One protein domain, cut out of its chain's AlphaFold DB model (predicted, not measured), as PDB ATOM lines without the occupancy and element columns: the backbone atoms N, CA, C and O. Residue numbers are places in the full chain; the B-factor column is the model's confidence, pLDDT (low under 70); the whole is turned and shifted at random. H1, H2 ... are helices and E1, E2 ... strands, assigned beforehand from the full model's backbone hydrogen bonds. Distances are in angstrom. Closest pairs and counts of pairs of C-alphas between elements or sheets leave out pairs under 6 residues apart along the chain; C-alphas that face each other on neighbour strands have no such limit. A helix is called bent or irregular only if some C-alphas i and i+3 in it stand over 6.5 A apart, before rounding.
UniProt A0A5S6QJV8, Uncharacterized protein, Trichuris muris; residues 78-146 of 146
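Overview. This is residues 78 to 146 of the 146 residues of an uncharacterized protein of Trichuris muris (UniProt A0A5S6QJV8). A long, narrow two-stranded hairpin, E1 and E2, reaches out to a loop of residues 88 to 97, and a kinked helix, H1, lies near the hairpin's other end, with only the helix's first residues near E2. Between E2 and H1 a long loop of residues 106 to 126 swings out and folds back. The printed part has 69 residues, with two named strands and one named helix in the order E1, E2, H1; the sheet's order is E1 - E2, antiparallel, and the class is mixed, helices and strands. The whole is loose, with a radius of gyration of the C-alphas of 15.1 A, and elongated, spanning 47 by 29 by 19 A.

Along the chain. Find C-alpha 79 at (4.197, 28.054, 29.888); from there E1, residues 79 to 87, runs 23.2 A to C-alpha 87 at (25.820, 26.336, 38.139). E1 bends by 54 degrees at residue 84. Look next at E2, residues 98 to 105, which runs 21.5 A from its first to its last C-alpha. H1, residues 127 to 144, is 24.4 A long and ends at C-alpha 144, at (-5.776, 44.855, 39.456). It has a kink of 51 degrees near residue 134 and is irregular, but only just: C-alphas 133 and 136 are 6.9 A apart.

Arrangement. Begin with the hairpin of E1 and E2, antiparallel neighbours with 154 degrees between their N-to-C directions. Among the C-alphas that face each other you will find 82 and 102, 4.6 A apart. Near one end of the pair, N 79 and O 105 are within hydrogen-bond range at 2.8 A; farther along, N 99 and O 86 are too, also at 2.8 A. Move on to H1: the closest C-alphas of E2 and H1 are those of Leu 104 and Ile 127, 7.8 A apart, while the two centres are 18.7 A apart. Residues 127 to 131 of H1 make the pairs of C-alphas within 10 A of the sheet, 7 with E2 and 1 with E1. E1 and H1 are apart. In H1, 11 of 14 O i to N i+4 pairs are within hydrogen-bond range.

Size, cuts and confidence. The two C-alphas farthest apart are those of Asp 94 and Leu 144, at 46.9 A. The printed part has no cut and ends at Asn 146, the chain's last residue. The link from E1 to E2, 10 residues, is short but not tight; the link from E2 to H1, 21 residues, is long. Look at the B-factor column for the model's confidence: the mean pLDDT of the printed part is 82.8, and residues 134 to 146 are under 70.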
ATOM      1  N   TRP A  78       0.030  28.408  32.399       87.88
ATOM      2  CA  TRP A  78       1.436  28.796  32.377       87.88
ATOM      3  C   TRP A  78       2.137  28.127  31.201       87.88
ATOM      4  O   TRP A  78       1.672  27.107  30.690       87.88
ATOM      5  N   ASN A  79       3.258  28.705  30.784       91.12
ATOM      6  CA  ASN A  79       4.197  28.054  29.888       91.12
ATOM      7  C   ASN A  79       5.380  27.517  30.699       91.12
ATOM      8  O   ASN A  79       5.892  28.205  31.585       91.12
ATOM      9  N   GLU A  80       5.809  26.298  30.399       91.94
ATOM     10  CA  GLU A  80       7.016  25.721  30.983       91.94
ATOM     11  C   GLU A  80       8.240  26.168  30.181       91.94
ATOM     12  O   GLU A  80       8.221  26.229  28.950       91.94
ATOM     13  N   SER A  81       9.315  26.524  30.873       93.62
ATOM     14  CA  SER A  81      10.579  26.915  30.254       93.62
ATOM     15  C   SER A  81      11.756  26.515  31.141       93.62
ATOM     16  O   SER A  81      11.587  26.124  32.298       93.62
ATOM     17  N   TRP A  82      12.956  26.566  30.568       95.19
ATOM     18  CA  TRP A  82      14.175  26.081  31.202       95.19
ATOM     19  C   TRP A  82      15.276  27.124  31.084       95.19
ATOM     20  O   TRP A  82      15.455  27.728  30.029       95.19
ATOM     21  N   TYR A  83      15.996  27.339  32.180       94.19
ATOM     22  CA  TYR A  83      17.234  28.101  32.181       94.19
ATOM     23  C   TYR A  83      18.398  27.122  32.059       94.19
ATOM     24  O   TYR A  83      18.644  26.313  32.961       94.19
ATOM     25  N   ASP A  84      19.077  27.173  30.918       94.94
ATOM     26  CA  ASP A  84      20.255  26.363  30.644       94.94
ATOM     27  C   ASP A  84      21.495  27.008  31.274       94.94
ATOM     28  O   ASP A  84      21.681  28.222  31.205       94.94
ATOM     29  N   GLY A  85      22.362  26.193  31.874       92.69
ATOM     30  CA  GLY A  85      23.636  26.675  32.411       92.69
ATOM     31  C   GLY A  85      23.587  27.158  33.861       92.69
ATOM     32  O   GLY A  85      24.460  27.923  34.261       92.69
ATOM     33  N   MET A  86      22.607  26.729  34.667       94.62
ATOM     34  CA  MET A  86      22.609  27.023  36.104       94.62
ATOM     35  C   MET A  86      23.783  26.297  36.775       94.62
ATOM     36  O   MET A  86      23.824  25.066  36.686       94.62
ATOM     37  N   PRO A  87      24.723  26.992  37.439       94.56
ATOM     38  CA  PRO A  87      25.820  26.336  38.139       94.56
ATOM     39  C   PRO A  87      25.296  25.371  39.202       94.56
ATOM     40  O   PRO A  87      24.344  25.680  39.918       94.56
ATOM     41  N   VAL A  88      25.907  24.195  39.320       94.19
ATOM     42  CA  VAL A  88      25.566  23.255  40.402       94.19
ATOM     43  C   VAL A  88      26.042  23.799  41.750       94.19
ATOM     44  O   VAL A  88      25.331  23.687  42.746       94.19
ATOM     45  N   ASP A  89      27.215  24.427  41.766       93.69
ATOM     46  CA  ASP A  89      27.805  25.068  42.934       93.69
ATOM     47  C   ASP A  89      28.045  26.553  42.630       93.69
ATOM     48  O   ASP A  89      28.570  26.905  41.578       93.69
ATOM     49  N   HIS A  90      27.619  27.422  43.543       93.25
ATOM     50  CA  HIS A  90      27.792  28.875  43.447       93.25
ATOM     51  C   HIS A  90      28.857  29.404  44.417       93.25
ATOM     52  O   HIS A  90      29.159  30.597  44.403       93.25
ATOM     53  N   PHE A  91      29.389  28.546  45.290       93.88
ATOM     54  CA  PHE A  91      30.310  28.918  46.364       93.88
ATOM     55  C   PHE A  91      31.762  28.559  46.045       93.88
ATOM     56  O   PHE A  91      32.671  29.133  46.645       93.88
ATOM     57  N   SER A  92      31.982  27.639  45.106       89.19
ATOM     58  CA  SER A  92      33.301  27.275  44.592       89.19
ATOM     59  C   SER A  92      33.442  27.636  43.117       89.19
ATOM     60  O   SER A  92      32.509  27.477  42.334       89.19
ATOM     61  N   TYR A  93      34.635  28.087  42.730       88.12
ATOM     62  CA  TYR A  93      34.982  28.369  41.335       88.12
ATOM     63  C   TYR A  93      35.601  27.162  40.613       88.12
ATOM     64  O   TYR A  93      35.811  27.218  39.403       88.12
ATOM     65  N   ASP A  94      35.884  26.071  41.331       90.81
ATOM     66  CA  ASP A  94      36.615  24.919  40.784       90.81
ATOM     67  C   ASP A  94      35.721  23.974  39.964       90.81
ATOM     68  O   ASP A  94      36.209  23.179  39.157       90.81
ATOM     69  N   VAL A  95      34.400  24.045  40.156       88.00
ATOM     70  CA  VAL A  95      33.424  23.150  39.527       88.00
ATOM     71  C   VAL A  95      32.564  23.934  38.539       88.00
ATOM     72  O   VAL A  95      31.685  24.691  38.928       88.00
ATOM     73  N   ASN A  96      32.776  23.701  37.242       90.69
ATOM     74  CA  ASN A  96      32.012  24.340  36.160       90.69
ATOM     75  C   ASN A  96      30.852  23.462  35.644       90.69
ATOM     76  O   ASN A  96      30.507  23.484  34.462       90.69
ATOM     77  N   THR A  97      30.296  22.598  36.496       95.06
ATOM     78  CA  THR A  97      29.151  21.768  36.111       95.06
ATOM     79  C   THR A  97      27.867  22.579  36.207       95.06
ATOM     80  O   THR A  97      27.658  23.353  37.142       95.06
ATOM     81  N   THR A  98      26.986  22.385  35.229       96.12
ATOM     82  CA  THR A  98      25.715  23.103  35.146       96.12
ATOM     83  C   THR A  98      24.544  22.151  34.989       96.12
ATOM     84  O   THR A  98      24.687  21.067  34.419       96.12
ATOM     85  N   PHE A  99      23.363  22.587  35.407       96.06
ATOM     86  CA  PHE A  99      22.104  21.891  35.183       96.06
ATOM     87  C   PHE A  99      21.067  22.820  34.544       96.06
ATOM     88  O   PHE A  99      21.269  24.029  34.419       96.06
ATOM     89  N   ARG A 100      19.949  22.231  34.110       96.75
ATOM     90  CA  ARG A 100      18.808  22.979  33.576       96.75
ATOM     91  C   ARG A 100      17.805  23.230  34.689       96.75
ATOM     92  O   ARG A 100      17.282  22.275  35.264       96.75
ATOM     93  N   LEU A 101      17.528  24.494  34.981       95.19
ATOM     94  CA  LEU A 101      16.556  24.883  35.999       95.19
ATOM     95  C   LEU A 101      15.187  25.106  35.350       95.19
ATOM     96  O   LEU A 101      15.031  25.993  34.511       95.19
ATOM     97  N   ARG A 102      14.191  24.303  35.740       94.38
ATOM     98  CA  ARG A 102      12.805  24.448  35.272       94.38
ATOM     99  C   ARG A 102      12.123  25.626  35.954       94.38
ATOM    100  O   ARG A 102      12.196  25.748  37.175       94.38
ATOM    101  N   TYR A 103      11.387  26.427  35.191       91.75
ATOM    102  CA  TYR A 103      10.508  27.465  35.724       91.75
ATOM    103  C   TYR A 103       9.209  27.566  34.920       91.75
ATOM    104  O   TYR A 103       9.124  27.139  33.767       91.75
ATOM    105  N   LEU A 104       8.181  28.131  35.550       90.81
ATOM    106  CA  LEU A 104       6.889  28.398  34.922       90.81
ATOM    107  C   LEU A 104       6.742  29.905  34.726       90.81
ATOM    108  O   LEU A 104       7.026  30.677  35.642       90.81
ATOM    109  N   ILE A 105       6.292  30.322  33.546       89.62
ATOM    110  CA  ILE A 105       6.085  31.732  33.214       89.62
ATOM    111  C   ILE A 105       4.677  31.959  32.668       89.62
ATOM    112  O   ILE A 105       4.148  31.164  31.891       89.62
ATOM    113  N   ASN A 106       4.067  33.071  33.063       87.25
ATOM    114  CA  ASN A 106       2.826  33.557  32.481       87.25
ATOM    115  C   ASN A 106       2.974  35.053  32.181       87.25
ATOM    116  O   ASN A 106       3.219  35.852  33.082       87.25
ATOM    117  N   THR A 107       2.806  35.413  30.910       87.38
ATOM    118  CA  THR A 107       2.869  36.796  30.422       87.38
ATOM    119  C   THR A 107       1.518  37.320  29.925       87.38
ATOM    120  O   THR A 107       1.470  38.405  29.361       87.38
ATOM    121  N   GLU A 108       0.416  36.586  30.119       84.88
ATOM    122  CA  GLU A 108      -0.922  36.905  29.584       84.88
ATOM    123  C   GLU A 108      -1.422  38.292  30.014       84.88
ATOM    124  O   GLU A 108      -2.085  38.989  29.249       84.88
ATOM    125  N   HIS A 109      -1.094  38.708  31.237       81.06
ATOM    126  CA  HIS A 109      -1.497  40.004  31.792       81.06
ATOM    127  C   HIS A 109      -0.308  40.925  32.092       81.06
ATOM    128  O   HIS A 109      -0.496  42.018  32.628       81.06
ATOM    129  N   TRP A 110       0.914  40.499  31.771       83.44
ATOM    130  CA  TRP A 110       2.121  41.260  32.073       83.44
ATOM    131  C   TRP A 110       2.346  42.366  31.036       83.44
ATOM    132  O   TRP A 110       2.268  42.126  29.832       83.44
ATOM    133  N   GLN A 111       2.649  43.581  31.500       83.25
ATOM    134  CA  GLN A 111       3.010  44.703  30.631       83.25
ATOM    135  C   GLN A 111       4.536  44.777  30.452       83.25
ATOM    136  O   GLN A 111       5.227  45.104  31.414       83.25
ATOM    137  N   PRO A 112       5.089  44.591  29.238       82.50
ATOM    138  CA  PRO A 112       6.539  44.467  29.051       82.50
ATOM    139  C   PRO A 112       7.387  45.678  29.465       82.50
ATOM    140  O   PRO A 112       8.575  45.529  29.722       82.50
ATOM    141  N   LYS A 113       6.811  46.889  29.479       80.06
ATOM    142  CA  LYS A 113       7.555  48.134  29.746       80.06
ATOM    143  C   LYS A 113       7.467  48.624  31.192       80.06
ATOM    144  O   LYS A 113       8.385  49.290  31.646       80.06
ATOM    145  N   PHE A 114       6.370  48.324  31.887       81.50
ATOM    146  CA  PHE A 114       6.058  48.912  33.198       81.50
ATOM    147  C   PHE A 114       5.477  47.902  34.196       81.50
ATOM    148  O   PHE A 114       5.251  48.237  35.356       81.50
ATOM    149  N   GLY A 115       5.208  46.670  33.758       79.88
ATOM    150  CA  GLY A 115       4.625  45.636  34.597       79.88
ATOM    151  C   GLY A 115       5.668  45.050  35.550       79.88
ATOM    152  O   GLY A 115       6.749  44.665  35.093       79.88
ATOM    153  N   PRO A 116       5.367  44.926  36.852       83.44
ATOM    154  CA  PRO A 116       6.271  44.275  37.792       83.44
ATOM    155  C   PRO A 116       6.437  42.789  37.454       83.44
ATOM    156  O   PRO A 116       5.545  42.161  36.883       83.44
ATOM    157  N   VAL A 117       7.573  42.215  37.851       85.25
ATOM    158  CA  VAL A 117       7.796  40.767  37.804       85.25
ATOM    159  C   VAL A 117       7.476  40.184  39.174       85.25
ATOM    160  O   VAL A 117       8.109  40.534  40.170       85.25
ATOM    161  N   PHE A 118       6.506  39.274  39.222       83.50
ATOM    162  CA  PHE A 118       6.218  38.481  40.412       83.50
ATOM    163  C   PHE A 118       7.011  37.179  40.355       83.50
ATOM    164  O   PHE A 118       6.794  36.354  39.469       83.50
ATOM    165  N   PHE A 119       7.931  36.995  41.304       86.06
ATOM    166  CA  PHE A 119       8.806  35.829  41.351       86.06
ATOM    167  C   PHE A 119       8.538  35.003  42.609       86.06
ATOM    168  O   PHE A 119       8.735  35.474  43.731       86.06
ATOM    169  N   TYR A 120       8.083  33.766  42.419       86.44
ATOM    170  CA  TYR A 120       7.922  32.806  43.504       86.44
ATOM    171  C   TYR A 120       9.183  31.952  43.629       86.44
ATOM    172  O   TYR A 120       9.544  31.227  42.702       86.44
ATOM    173  N   CYS A 121       9.830  32.016  44.790       86.69
ATOM    174  CA  CYS A 121      10.934  31.127  45.116       86.69
ATOM    175  C   CYS A 121      10.367  29.742  45.437       86.69
ATOM    176  O   CYS A 121       9.703  29.573  46.461       86.69
ATOM    177  N   GLY A 122      10.606  28.775  44.549       82.94
ATOM    178  CA  GLY A 122      10.219  27.384  44.769       82.94
ATOM    179  C   GLY A 122      10.753  26.836  46.096       82.94
ATOM    180  O   GLY A 122      11.772  27.293  46.610       82.94
ATOM    181  N   ASN A 123      10.048  25.852  46.639       87.00
ATOM    182  CA  ASN A 123      10.392  25.137  47.867       87.00
ATOM    183  C   ASN A 123      10.533  23.628  47.560       87.00
ATOM    184  O   ASN A 123      10.728  23.230  46.409       87.00
ATOM    185  N   GLU A 124      10.420  22.774  48.572       90.56
ATOM    186  CA  GLU A 124      10.655  21.329  48.507       90.56
ATOM    187  C   GLU A 124       9.478  20.531  47.901       90.56
ATOM    188  O   GLU A 124       9.054  19.507  48.440       90.56
ATOM    189  N   GLY A 125       8.920  20.982  46.776       83.31
ATOM    190  CA  GLY A 125       7.831  20.272  46.105       83.31
ATOM    191  C   GLY A 125       7.703  20.575  44.613       83.31
ATOM    192  O   GLY A 125       8.418  21.403  44.052       83.31
ATOM    193  N   ASN A 126       6.770  19.884  43.948       85.19
ATOM    194  CA  ASN A 126       6.528  20.093  42.521       85.19
ATOM    195  C   ASN A 126       5.952  21.496  42.265       85.19
ATOM    196  O   ASN A 126       4.927  21.869  42.835       85.19
ATOM    197  N   ILE A 127       6.584  22.242  41.356       83.94
ATOM    198  CA  ILE A 127       6.265  23.647  41.059       83.94
ATOM    199  C   ILE A 127       4.834  23.848  40.540       83.94
ATOM    200  O   ILE A 127       4.231  24.883  40.806       83.94
ATOM    201  N   GLU A 128       4.258  22.851  39.863       84.31
ATOM    202  CA  GLU A 128       2.876  22.894  39.356       84.31
ATOM    203  C   GLU A 128       1.860  22.934  40.501       84.31
ATOM    204  O   GLU A 128       0.925  23.730  40.474       84.31
ATOM    205  N   GLY A 129       2.091  22.154  41.563       79.50
ATOM    206  CA  GLY A 129       1.225  22.158  42.742       79.50
ATOM    207  C   GLY A 129       1.231  23.509  43.458       79.50
ATOM    208  O   GLY A 129       0.217  23.924  44.019       79.50
ATOM    209  N   PHE A 130       2.348  24.239  43.404       81.06
ATOM    210  CA  PHE A 130       2.383  25.620  43.876       81.06
ATOM    211  C   PHE A 130       1.668  26.550  42.906       81.06
ATOM    212  O   PHE A 130       0.811  27.301  43.356       81.06
ATOM    213  N   ALA A 131       1.914  26.450  41.600       79.69
ATOM    214  CA  ALA A 131       1.240  27.271  40.594       79.69
ATOM    215  C   ALA A 131      -0.295  27.158  40.660       79.69
ATOM    216  O   ALA A 131      -0.989  28.168  40.549       79.69
ATOM    217  N   GLU A 132      -0.842  25.974  40.927       79.38
ATOM    218  CA  GLU A 132      -2.289  25.779  41.100       79.38
ATOM    219  C   GLU A 132      -2.841  26.439  42.373       79.38
ATOM    220  O   GLU A 132      -3.946  26.984  42.369       79.38
ATOM    221  N   ASN A 133      -2.076  26.416  43.468       72.50
ATOM    222  CA  ASN A 133      -2.522  26.917  44.770       72.50
ATOM    223  C   ASN A 133      -2.208  28.408  44.996       72.50
ATOM    224  O   ASN A 133      -2.917  29.071  45.757       72.50
ATOM    225  N   THR A 134      -1.164  28.944  44.359       68.38
ATOM    226  CA  THR A 134      -0.672  30.322  44.537       68.38
ATOM    227  C   THR A 134      -0.762  31.167  43.265       68.38
ATOM    228  O   THR A 134      -0.812  32.391  43.374       68.38
ATOM    229  N   GLY A 135      -0.875  30.571  42.070       59.72
ATOM    230  CA  GLY A 135      -0.959  31.299  40.791       59.72
ATOM    231  C   GLY A 135      -2.183  32.210  40.672       59.72
ATOM    232  O   GLY A 135      -2.154  33.215  39.961       59.72
ATOM    233  N   ILE A 136      -3.227  31.933  41.463       61.16
ATOM    234  CA  ILE A 136      -4.374  32.828  41.650       61.16
ATOM    235  C   ILE A 136      -3.893  34.215  42.117       61.16
ATOM    236  O   ILE A 136      -4.294  35.223  41.547       61.16
ATOM    237  N   TRP A 137      -2.979  34.303  43.085       60.56
ATOM    238  CA  TRP A 137      -2.507  35.595  43.597       60.56
ATOM    239  C   TRP A 137      -1.802  36.438  42.530       60.56
ATOM    240  O   TRP A 137      -2.087  37.629  42.404       60.56
ATOM    241  N   ALA A 138      -0.932  35.816  41.730       59.34
ATOM    242  CA  ALA A 138      -0.180  36.510  40.688       59.34
ATOM    243  C   ALA A 138      -1.103  37.072  39.592       59.34
ATOM    244  O   ALA A 138      -0.953  38.227  39.199       59.34
ATOM    245  N   ILE A 139      -2.115  36.309  39.154       60.94
ATOM    246  CA  ILE A 139      -3.104  36.812  38.185       60.94
ATOM    247  C   ILE A 139      -3.927  37.954  38.761       60.94
ATOM    248  O   ILE A 139      -4.134  38.952  38.075       60.94
ATOM    249  N   TYR A 140      -4.463  37.793  39.973       60.47
ATOM    250  CA  TYR A 140      -5.374  38.789  40.534       60.47
ATOM    251  C   TYR A 140      -4.662  40.123  40.756       60.47
ATOM    252  O   TYR A 140      -5.214  41.158  40.396       60.47
ATOM    253  N   LEU A 141      -3.424  40.111  41.255       60.53
ATOM    254  CA  LEU A 141      -2.627  41.332  41.373       60.53
ATOM    255  C   LEU A 141      -2.322  41.946  40.005       60.53
ATOM    256  O   LEU A 141      -2.528  43.140  39.822       60.53
ATOM    257  N   GLN A 142      -1.925  41.140  39.021       59.44
ATOM    258  CA  GLN A 142      -1.627  41.646  37.681       59.44
ATOM    259  C   GLN A 142      -2.869  42.233  36.982       59.44
ATOM    260  O   GLN A 142      -2.756  43.228  36.273       59.44
ATOM    261  N   LYS A 143      -4.059  41.656  37.210       62.22
ATOM    262  CA  LYS A 143      -5.340  42.185  36.710       62.22
ATOM    263  C   LYS A 143      -5.787  43.463  37.415       62.22
ATOM    264  O   LYS A 143      -6.483  44.249  36.797       62.22
ATOM    265  N   LEU A 144      -5.443  43.646  38.692       60.12
ATOM    266  CA  LEU A 144      -5.776  44.855  39.456       60.12
ATOM    267  C   LEU A 144      -4.797  46.010  39.200       60.12
ATOM    268  O   LEU A 144      -5.114  47.152  39.518       60.12
ATOM    269  N   MET A 145      -3.605  45.709  38.679       58.62
ATOM    270  CA  MET A 145      -2.566  46.690  38.350       58.62
ATOM    271  C   MET A 145      -2.603  47.171  36.887       58.62
ATOM    272  O   MET A 145      -1.795  48.023  36.524       58.62
ATOM    273  N   ASN A 146      -3.523  46.643  36.072       51.94
ATOM    274  CA  ASN A 146      -3.825  47.089  34.706       51.94
ATOM    275  C   ASN A 146      -5.170  47.817  34.671       51.94
ATOM    276  O   ASN A 146      -5.300  48.728  33.826       51.94
TER     277      ASN A 146